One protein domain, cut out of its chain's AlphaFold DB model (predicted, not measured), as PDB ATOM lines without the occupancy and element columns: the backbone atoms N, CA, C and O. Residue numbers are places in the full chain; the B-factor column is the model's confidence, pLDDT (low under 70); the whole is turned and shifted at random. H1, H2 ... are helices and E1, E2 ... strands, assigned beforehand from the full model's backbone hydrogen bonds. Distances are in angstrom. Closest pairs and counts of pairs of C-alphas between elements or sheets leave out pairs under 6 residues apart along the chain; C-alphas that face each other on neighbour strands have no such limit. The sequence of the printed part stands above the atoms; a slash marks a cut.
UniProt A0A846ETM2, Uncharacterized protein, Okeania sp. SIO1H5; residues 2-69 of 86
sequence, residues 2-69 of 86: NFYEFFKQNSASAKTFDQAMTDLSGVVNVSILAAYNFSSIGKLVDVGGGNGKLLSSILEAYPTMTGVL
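AT A GLANCE: This is residues 2 to 69 of the 86 residues of an uncharacterized protein of Okeania sp. SIO1H5 (UniProt A0A846ETM2). One long helix, H2, runs along most of the length; its later part packs on a small strand-helix-strand head, and its first part reaches away from that head to a short helix, H1, turned off at a corner. In the head, H3 lies between H2 and a small sheet of two strands, E1 and E2, side by side. Residues 8 to 13, of which 11 to 13 belong to H2, stick out free of the rest. The printed part has 68 residues, with three named helices and two named strands in the order H1, H2, E1, H3, E2; the sheet is parallel, with order E1, E2, and the class is mostly helix. The whole is loose, with a radius of gyration of the C-alphas of 14.3 A, and spans 42 by 21 by 17 A.

HOW THE PARTS SIT: H1, residues 3 to 9, and H2, residues 11 to 35, only just touch, with 3 pairs of C-alphas within 8 A, and touch only at the corner by their tight link. Their closest C-alphas, those of Phe 7 and Ala 14, are 5.0 A apart, and they run opposite ways at a steep tilt of 45 degrees. H2 has a kink of 36 degrees near residue 27. With residues 22 to 33 alone it touches H3, residues 53 to 61; the closest C-alphas, of Asn 29 and Leu 54, are 5.7 A apart. These two run the same way at a shallow tilt of 30 degrees. E1, residues 43 to 47, and E2, residues 66 to 69, are parallel neighbours at 11 degrees, with N 44 and O 66 at 2.8 A and N 68 and O 44 at 2.8 A, within hydrogen-bond range. E1, H3 and E2 form a strand-helix-strand unit, two parallel neighbour strands with a helix between them along the chain; its crossover is right-handed. The closest C-alphas of H3 and E2, those of Leu 55 and Gly 67, are 6.7 A apart. H1 is apart from E1, H3 and E2, and H2 is apart from E2. Every O i to N i+4 pair is within hydrogen-bond range in H3, against 2 of 3 in H1 and 18 of 21 in H2.

IN THESE COORDINATES: H1 begins at C-alpha 3, (126.882, 163.020, -11.310), and is 10.5 A long. H2 measures 34.9 A and ends at C-alpha 35, (137.530, 134.997, -19.638). E1 is 13.1 A long, H3 12.5 A and E2 10.4 A, ending at C-alpha 69, (138.400, 146.615, -1.867).

THE WHOLE: The two C-alphas farthest apart, those of Gln 9 and Ser 40, are 42.4 A apart. The printed part has no cut and no long link. Its mean pLDDT is 78.8, and residues 3 to 4, 8 and 24 to 28 are under 70.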
ATOM      1  N   ASN A   2     127.765 167.837 -10.911       76.00
ATOM      2  CA  ASN A   2     128.250 166.597 -11.526       76.00
ATOM      3  C   ASN A   2     127.478 165.389 -10.963       76.00
ATOM      4  O   ASN A   2     126.773 165.505  -9.961       76.00
ATOM      5  N   PHE A   3     127.599 164.251 -11.640       69.88
ATOM      6  CA  PHE A   3     126.882 163.020 -11.310       69.88
ATOM      7  C   PHE A   3     127.095 162.574  -9.856       69.88
ATOM      8  O   PHE A   3     126.141 162.220  -9.168       69.88
ATOM      9  N   TYR A   4     128.330 162.695  -9.359       65.25
ATOM     10  CA  TYR A   4     128.659 162.383  -7.973       65.25
ATOM     11  C   TYR A   4     127.923 163.311  -7.008       65.25
ATOM     12  O   TYR A   4     127.191 162.830  -6.153       65.25
ATOM     13  N   GLU A   5     128.038 164.629  -7.185       70.75
ATOM     14  CA  GLU A   5     127.388 165.641  -6.340       70.75
ATOM     15  C   GLU A   5     125.858 165.510  -6.294       70.75
ATOM     16  O   GLU A   5     125.241 165.813  -5.275       70.75
ATOM     17  N   PHE A   6     125.238 165.001  -7.361       75.25
ATOM     18  CA  PHE A   6     123.804 164.725  -7.383       75.25
ATOM     19  C   PHE A   6     123.410 163.596  -6.418       75.25
ATOM     20  O   PHE A   6     122.459 163.752  -5.647       75.25
ATOM     21  N   PHE A   7     124.148 162.485  -6.414       73.50
ATOM     22  CA  PHE A   7     123.855 161.350  -5.536       73.50
ATOM     23  C   PHE A   7     124.184 161.611  -4.068       73.50
ATOM     24  O   PHE A   7     123.473 161.116  -3.197       73.50
ATOM     25  N   LYS A   8     125.162 162.481  -3.787       69.56
ATOM     26  CA  LYS A   8     125.424 162.996  -2.430       69.56
ATOM     27  C   LYS A   8     124.184 163.606  -1.783       69.56
ATOM     28  O   LYS A   8     123.957 163.448  -0.589       69.56
ATOM     29  N   GLN A   9     123.403 164.328  -2.582       76.06
ATOM     30  CA  GLN A   9     122.225 165.071  -2.135       76.06
ATOM     31  C   GLN A   9     120.933 164.244  -2.242       76.06
ATOM     32  O   GLN A   9     119.926 164.611  -1.647       76.06
ATOM     33  N   ASN A  10     120.955 163.121  -2.972       76.25
ATOM     34  CA  ASN A  10     119.785 162.290  -3.267       76.25
ATOM     35  C   ASN A  10     120.059 160.816  -2.937       76.25
ATOM     36  O   ASN A  10     120.196 159.973  -3.827       76.25
ATOM     37  N   SER A  11     120.112 160.500  -1.640       71.25
ATOM     38  CA  SER A  11     120.466 159.168  -1.126       71.25
ATOM     39  C   SER A  11     119.533 158.040  -1.592       71.25
ATOM     40  O   SER A  11     119.985 156.914  -1.791       71.25
ATOM     41  N   ALA A  12     118.246 158.323  -1.819       77.06
ATOM     42  CA  ALA A  12     117.299 157.342  -2.354       77.06
ATOM     43  C   ALA A  12     117.633 156.953  -3.805       77.06
ATOM     44  O   ALA A  12     117.692 155.769  -4.130       77.06
ATOM     45  N   SER A  13     117.921 157.942  -4.655       74.44
ATOM     46  CA  SER A  13     118.318 157.718  -6.050       74.44
ATOM     47  C   SER A  13     119.685 157.044  -6.151       74.44
ATOM     48  O   SER A  13     119.870 156.186  -7.011       74.44
ATOM     49  N   ALA A  14     120.615 157.385  -5.251       70.56
ATOM     50  CA  ALA A  14     121.917 156.727  -5.146       70.56
ATOM     51  C   ALA A  14     121.753 155.232  -4.846       70.56
ATOM     52  O   ALA A  14     122.276 154.391  -5.566       70.56
ATOM     53  N   LYS A  15     120.905 154.891  -3.868       72.31
ATOM     54  CA  LYS A  15     120.625 153.499  -3.505       72.31
ATOM     55  C   LYS A  15     120.008 152.695  -4.655       72.31
ATOM     56  O   LYS A  15     120.382 151.544  -4.863       72.31
ATOM     57  N   THR A  16     119.064 153.273  -5.400       79.12
ATOM     58  CA  THR A  16     118.476 152.611  -6.578       79.12
ATOM     59  C   THR A  16     119.513 152.398  -7.679       79.12
ATOM     60  O   THR A  16     119.539 151.333  -8.291       79.12
ATOM     61  N   PHE A  17     120.381 153.384  -7.912       75.56
ATOM     62  CA  PHE A  17     121.469 153.271  -8.877       75.56
ATOM     63  C   PHE A  17     122.466 152.172  -8.482       75.56
ATOM     64  O   PHE A  17     122.768 151.303  -9.298       75.56
ATOM     65  N   ASP A  18     122.890 152.138  -7.220       70.31
ATOM     66  CA  ASP A  18     123.809 151.118  -6.706       70.31
ATOM     67  C   ASP A  18     123.222 149.708  -6.814       70.31
ATOM     68  O   ASP A  18     123.928 148.761  -7.167       70.31
ATOM     69  N   GLN A  19     121.920 149.557  -6.556       74.62
ATOM     70  CA  GLN A  19     121.232 148.277  -6.706       74.62
ATOM     71  C   GLN A  19     121.191 147.829  -8.174       74.62
ATOM     72  O   GLN A  19     121.525 146.684  -8.472       74.62
ATOM     73  N   ALA A  20     120.861 148.733  -9.099       77.62
ATOM     74  CA  ALA A  20     120.849 148.424 -10.527       77.62
ATOM     75  C   ALA A  20     122.243 148.015 -11.036       77.62
ATOM     76  O   ALA A  20     122.382 147.030 -11.762       77.62
ATOM     77  N   MET A  21     123.288 148.727 -10.607       71.12
ATOM     78  CA  MET A  21     124.674 148.389 -10.940       71.12
ATOM     79  C   MET A  21     125.099 147.050 -10.331       71.12
ATOM     80  O   MET A  21     125.779 146.260 -10.978       71.12
ATOM     81  N   THR A  22     124.652 146.756  -9.113       71.06
ATOM     82  CA  THR A  22     124.907 145.485  -8.429       71.06
ATOM     83  C   THR A  22     124.329 144.289  -9.179       71.06
ATOM     84  O   THR A  22     124.991 143.253  -9.287       71.06
ATOM     85  N   ASP A  23     123.099 144.417  -9.671       72.94
ATOM     86  CA  ASP A  23     122.412 143.338 -10.378       72.94
ATOM     87  C   ASP A  23     123.072 143.077 -11.741       72.94
ATOM     88  O   ASP A  23     123.274 141.921 -12.123       72.94
ATOM     89  N   LEU A  24     123.515 144.138 -12.427       68.94
ATOM     90  CA  LEU A  24     124.268 144.026 -13.676       68.94
ATOM     91  C   LEU A  24     125.643 143.370 -13.467       68.94
ATOM     92  O   LEU A  24     126.022 142.475 -14.227       68.94
ATOM     93  N   SER A  25     126.370 143.757 -12.415       68.25
ATOM     94  CA  SER A  25     127.690 143.196 -12.099       68.25
ATOM     95  C   SER A  25     127.646 141.688 -11.850       68.25
ATOM     96  O   SER A  25     128.563 140.983 -12.254       68.25
ATOM     97  N   GLY A  26     126.565 141.152 -11.272       68.44
ATOM     98  CA  GLY A  26     126.422 139.705 -11.060       68.44
ATOM     99  C   GLY A  26     126.531 138.879 -12.351       68.44
ATOM    100  O   GLY A  26     127.179 137.834 -12.361       68.44
ATOM    101  N   VAL A  27     125.966 139.374 -13.456       68.06
ATOM    102  CA  VAL A  27     126.045 138.726 -14.779       68.06
ATOM    103  C   VAL A  27     127.452 138.845 -15.375       68.06
ATOM    104  O   VAL A  27     127.971 137.911 -15.993       68.06
ATOM    105  N   VAL A  28     128.103 139.989 -15.160       69.06
ATOM    106  CA  VAL A  28     129.442 140.273 -15.686       69.06
ATOM    107  C   VAL A  28     130.521 139.472 -14.942       69.06
ATOM    108  O   VAL A  28     131.452 138.982 -15.579       69.06
ATOM    109  N   ASN A  29     130.369 139.242 -13.635       71.62
ATOM    110  CA  ASN A  29     131.328 138.493 -12.810       71.62
ATOM    111  C   ASN A  29     131.592 137.079 -13.346       71.62
ATOM    112  O   ASN A  29     132.743 136.655 -13.437       71.62
ATOM    113  N   VAL A  30     130.536 136.361 -13.745       70.50
ATOM    114  CA  VAL A  30     130.651 135.003 -14.311       70.50
ATOM    115  C   VAL A  30     131.451 135.024 -15.614       70.50
ATOM    116  O   VAL A  30     132.288 134.156 -15.854       70.50
ATOM    117  N   SER A  31     131.236 136.054 -16.433       75.00
ATOM    118  CA  SER A  31     131.943 136.226 -17.703       75.00
ATOM    119  C   SER A  31     133.424 136.554 -17.487       75.00
ATOM    120  O   SER A  31     134.274 136.018 -18.190       75.00
ATOM    121  N   ILE A  32     133.752 137.379 -16.485       78.50
ATOM    122  CA  ILE A  32     135.138 137.719 -16.123       78.50
ATOM    123  C   ILE A  32     135.896 136.479 -15.635       78.50
ATOM    124  O   ILE A  32     137.019 136.240 -16.076       78.50
ATOM    125  N   LEU A  33     135.276 135.668 -14.773       76.88
ATOM    126  CA  LEU A  33     135.870 134.421 -14.279       76.88
ATOM    127  C   LEU A  33     136.112 133.398 -15.395       76.88
ATOM    128  O   LEU A  33     137.080 132.646 -15.337       76.88
ATOM    129  N   ALA A  34     135.254 133.374 -16.416       78.25
ATOM    130  CA  ALA A  34     135.436 132.509 -17.579       78.25
ATOM    131  C   ALA A  34     136.499 133.037 -18.558       78.25
ATOM    132  O   ALA A  34     137.166 132.251 -19.230       78.25
ATOM    133  N   ALA A  35     136.650 134.359 -18.663       85.25
ATOM    134  CA  ALA A  35     137.530 134.997 -19.638       85.25
ATOM    135  C   ALA A  35     138.985 135.134 -19.164       85.25
ATOM    136  O   ALA A  35     139.881 135.265 -19.999       85.25
ATOM    137  N   TYR A  36     139.235 135.130 -17.852       82.62
ATOM    138  CA  TYR A  36     140.566 135.374 -17.302       82.62
ATOM    139  C   TYR A  36     140.923 134.387 -16.194       82.62
ATOM    140  O   TYR A  36     140.169 134.185 -15.247       82.62
ATOM    141  N   ASN A  37     142.117 133.800 -16.287       83.62
ATOM    142  CA  ASN A  37     142.634 132.922 -15.249       83.62
ATOM    143  C   ASN A  37     143.439 133.721 -14.215       83.62
ATOM    144  O   ASN A  37     144.540 134.189 -14.499       83.62
ATOM    145  N   PHE A  38     142.918 133.809 -12.992       84.12
ATOM    146  CA  PHE A  38     143.560 134.525 -11.890       84.12
ATOM    147  C   PHE A  38     144.536 133.658 -11.066       84.12
ATOM    148  O   PHE A  38     145.071 134.129 -10.065       84.12
ATOM    149  N   SER A  39     144.820 132.412 -11.467       83.50
ATOM    150  CA  SER A  39     145.583 131.448 -10.651       83.50
ATOM    151  C   SER A  39     146.996 131.895 -10.258       83.50
ATOM    152  O   SER A  39     147.524 131.426  -9.255       83.50
ATOM    153  N   SER A  40     147.638 132.768 -11.041       88.56
ATOM    154  CA  SER A  40     148.990 133.273 -10.755       88.56
ATOM    155  C   SER A  40     149.010 134.513  -9.857       88.56
ATOM    156  O   SER A  40     150.084 135.009  -9.522       88.56
ATOM    157  N   ILE A  41     147.845 135.058  -9.501       87.94
ATOM    158  CA  ILE A  41     147.727 136.298  -8.737       87.94
ATOM    159  C   ILE A  41     147.542 135.950  -7.258       87.94
ATOM    160  O   ILE A  41     146.558 135.336  -6.863       87.94
ATOM    161  N   GLY A  42     148.489 136.383  -6.419       84.25
ATOM    162  CA  GLY A  42     148.390 136.230  -4.962       84.25
ATOM    163  C   GLY A  42     147.611 137.354  -4.270       84.25
ATOM    164  O   GLY A  42     147.074 137.154  -3.181       84.25
ATOM    165  N   LYS A  43     147.534 138.541  -4.885       89.56
ATOM    166  CA  LYS A  43     146.819 139.700  -4.335       89.56
ATOM    167  C   LYS A  43     146.096 140.481  -5.431       89.56
ATOM    168  O   LYS A  43     146.734 140.910  -6.388       89.56
ATOM    169  N   LEU A  44     144.800 140.704  -5.241       87.75
ATOM    170  CA  LEU A  44     143.927 141.464  -6.129       87.75
ATOM    171  C   LEU A  44     143.403 142.716  -5.414       87.75
ATOM    172  O   LEU A  44     143.027 142.655  -4.244       87.75
ATOM    173  N   VAL A  45     143.385 143.852  -6.111       88.12
ATOM    174  CA  VAL A  45     142.836 145.115  -5.600       88.12
ATOM    175  C   VAL A  45     141.708 145.563  -6.521       88.12
ATOM    176  O   VAL A  45     141.934 145.734  -7.717       88.12
ATOM    177  N   ASP A  46     140.517 145.749  -5.962       84.00
ATOM    178  CA  ASP A  46     139.326 146.248  -6.648       84.00
ATOM    179  C   ASP A  46     139.109 147.720  -6.260       84.00
ATOM    180  O   ASP A  46     138.836 148.027  -5.097       84.00
ATOM    181  N   VAL A  47     139.320 148.635  -7.208       84.38
ATOM    182  CA  VAL A  47     139.227 150.090  -7.002       84.38
ATOM    183  C   VAL A  47     137.941 150.593  -7.649       84.38
ATOM    184  O   VAL A  47     137.797 150.505  -8.865       84.38
ATOM    185  N   GLY A  48     137.027 151.151  -6.856       79.62
ATOM    186  CA  GLY A  48     135.684 151.497  -7.326       79.62
ATOM    187  C   GLY A  48     134.749 150.285  -7.423       79.62
ATOM    188  O   GLY A  48     133.801 150.305  -8.208       79.62
ATOM    189  N   GLY A  49     135.040 149.208  -6.683       73.69
ATOM    190  CA  GLY A  49     134.299 147.943  -6.733       73.69
ATOM    191  C   GLY A  49     132.899 147.990  -6.109       73.69
ATOM    192  O   GLY A  49     132.208 146.967  -6.053       73.69
ATOM    193  N   GLY A  50     132.470 149.148  -5.600       78.19
ATOM    194  CA  GLY A  50     131.161 149.360  -5.001       78.19
ATOM    195  C   GLY A  50     130.953 148.472  -3.778       78.19
ATOM    196  O   GLY A  50     131.609 148.624  -2.751       78.19
ATOM    197  N   ASN A  51     130.036 147.508  -3.886       75.56
ATOM    198  CA  ASN A  51     129.745 146.560  -2.807       75.56
ATOM    199  C   ASN A  51     130.701 145.356  -2.740       75.56
ATOM    200  O   ASN A  51     130.501 144.475  -1.903       75.56
ATOM    201  N   GLY A  52     131.698 145.273  -3.625       79.69
ATOM    202  CA  GLY A  52     132.702 144.211  -3.611       79.69
ATOM    203  C   GLY A  52     132.192 142.826  -4.016       79.69
ATOM    204  O   GLY A  52     132.859 141.830  -3.722       79.69
ATOM    205  N   LYS A  53     131.038 142.717  -4.695       80.81
ATOM    206  CA  LYS A  53     130.544 141.422  -5.203       80.81
ATOM    207  C   LYS A  53     131.503 140.784  -6.206       80.81
ATOM    208  O   LYS A  53     131.690 139.574  -6.154       80.81
ATOM    209  N   LEU A  54     132.115 141.575  -7.092       82.69
ATOM    210  CA  LEU A  54     133.118 141.082  -8.045       82.69
ATOM    211  C   LEU A  54     134.314 140.473  -7.316       82.69
ATOM    212  O   LEU A  54     134.625 139.301  -7.524       82.69
ATOM    213  N   LEU A  55     134.932 141.246  -6.420       85.50
ATOM    214  CA  LEU A  55     136.057 140.772  -5.623       85.50
ATOM    215  C   LEU A  55     135.695 139.507  -4.831       85.50
ATOM    216  O   LEU A  55     136.449 138.542  -4.861       85.50
ATOM    217  N   SER A  56     134.525 139.475  -4.189       84.81
ATOM    218  CA  SER A  56     134.052 138.301  -3.442       84.81
ATOM    219  C   SER A  56     133.938 137.057  -4.329       84.81
ATOM    220  O   SER A  56     134.496 136.020  -3.982       84.81
ATOM    221  N   SER A  57     133.308 137.164  -5.506       84.88
ATOM    222  CA  SER A  57     133.189 136.041  -6.447       84.88
ATOM    223  C   SER A  57     134.551 135.525  -6.929       84.88
ATOM    224  O   SER A  57     134.723 134.322  -7.112       84.88
ATOM    225  N   ILE A  58     135.538 136.411  -7.113       85.38
ATOM    226  CA  ILE A  58     136.898 136.004  -7.492       85.38
ATOM    227  C   ILE A  58     137.597 135.280  -6.340       85.38
ATOM    228  O   ILE A  58     138.192 134.227  -6.557       85.38
ATOM    229  N   LEU A  59     137.506 135.790  -5.113       86.50
ATOM    230  CA  LEU A  59     138.130 135.143  -3.954       86.50
ATOM    231  C   LEU A  59     137.486 133.787  -3.615       86.50
ATOM    232  O   LEU A  59     138.182 132.882  -3.160       86.50
ATOM    233  N   GLU A  60     136.186 133.619  -3.867       86.62
ATOM    234  CA  GLU A  60     135.502 132.324  -3.744       86.62
ATOM    235  C   GLU A  60     136.034 131.293  -4.750       86.62
ATOM    236  O   GLU A  60     136.215 130.126  -4.399       86.62
ATOM    237  N   ALA A  61     136.328 131.720  -5.981       85.44
ATOM    238  CA  ALA A  61     136.911 130.864  -7.013       85.44
ATOM    239  C   ALA A  61     138.414 130.587  -6.794       85.44
ATOM    240  O   ALA A  61     138.911 129.531  -7.188       85.44
ATOM    241  N   TYR A  62     139.137 131.511  -6.151       87.50
ATOM    242  CA  TYR A  62     140.583 131.443  -5.922       87.50
ATOM    243  C   TYR A  62     140.919 131.586  -4.425       87.50
ATOM    244  O   TYR A  62     141.389 132.639  -3.990       87.50
ATOM    245  N   PRO A  63     140.744 130.522  -3.618       83.06
ATOM    246  CA  PRO A  63     140.812 130.601  -2.154       83.06
ATOM    247  C   PRO A  63     142.202 130.933  -1.590       83.06
ATOM    248  O   PRO A  63     142.320 131.286  -0.421       83.06
ATOM    249  N   THR A  64     143.263 130.814  -2.391       86.19
ATOM    250  CA  THR A  64     144.635 131.185  -2.001       86.19
ATOM    251  C   THR A  64     144.954 132.660  -2.259       86.19
ATOM    252  O   THR A  64     146.057 133.114  -1.960       86.19
ATOM    253  N   MET A  65     144.025 133.408  -2.857       89.31
ATOM    254  CA  MET A  65     144.195 134.809  -3.220       89.31
ATOM    255  C   MET A  65     143.782 135.735  -2.076       89.31
ATOM    256  O   MET A  65     142.830 135.471  -1.350       89.31
ATOM    257  N   THR A  66     144.470 136.867  -1.940       88.38
ATOM    258  CA  THR A  66     144.070 137.951  -1.032       88.38
ATOM    259  C   THR A  66     143.409 139.085  -1.810       88.38
ATOM    260  O   THR A  66     143.936 139.507  -2.837       88.38
ATOM    261  N   GLY A  67     142.303 139.634  -1.306       86.50
ATOM    262  CA  GLY A  67     141.616 140.769  -1.926       86.50
ATOM    263  C   GLY A  67     141.695 142.055  -1.108       86.50
ATOM    264  O   GLY A  67     141.704 142.022   0.120       86.50
ATOM    265  N   VAL A  68     141.708 143.201  -1.787       88.12
ATOM    266  CA  VAL A  68     141.538 144.530  -1.187       88.12
ATOM    267  C   VAL A  68     140.463 145.279  -1.965       88.12
ATOM    268  O   VAL A  68     140.610 145.463  -3.166       88.12
ATOM    269  N   LEU A  69     139.409 145.731  -1.287       83.69
ATOM    270  CA  LEU A  69     138.400 146.615  -1.867       83.69
ATOM    271  C   LEU A  69     138.721 148.061  -1.477       83.69
ATOM    272  O   LEU A  69     138.879 148.365  -0.294       83.69
TER     273      LEU A  69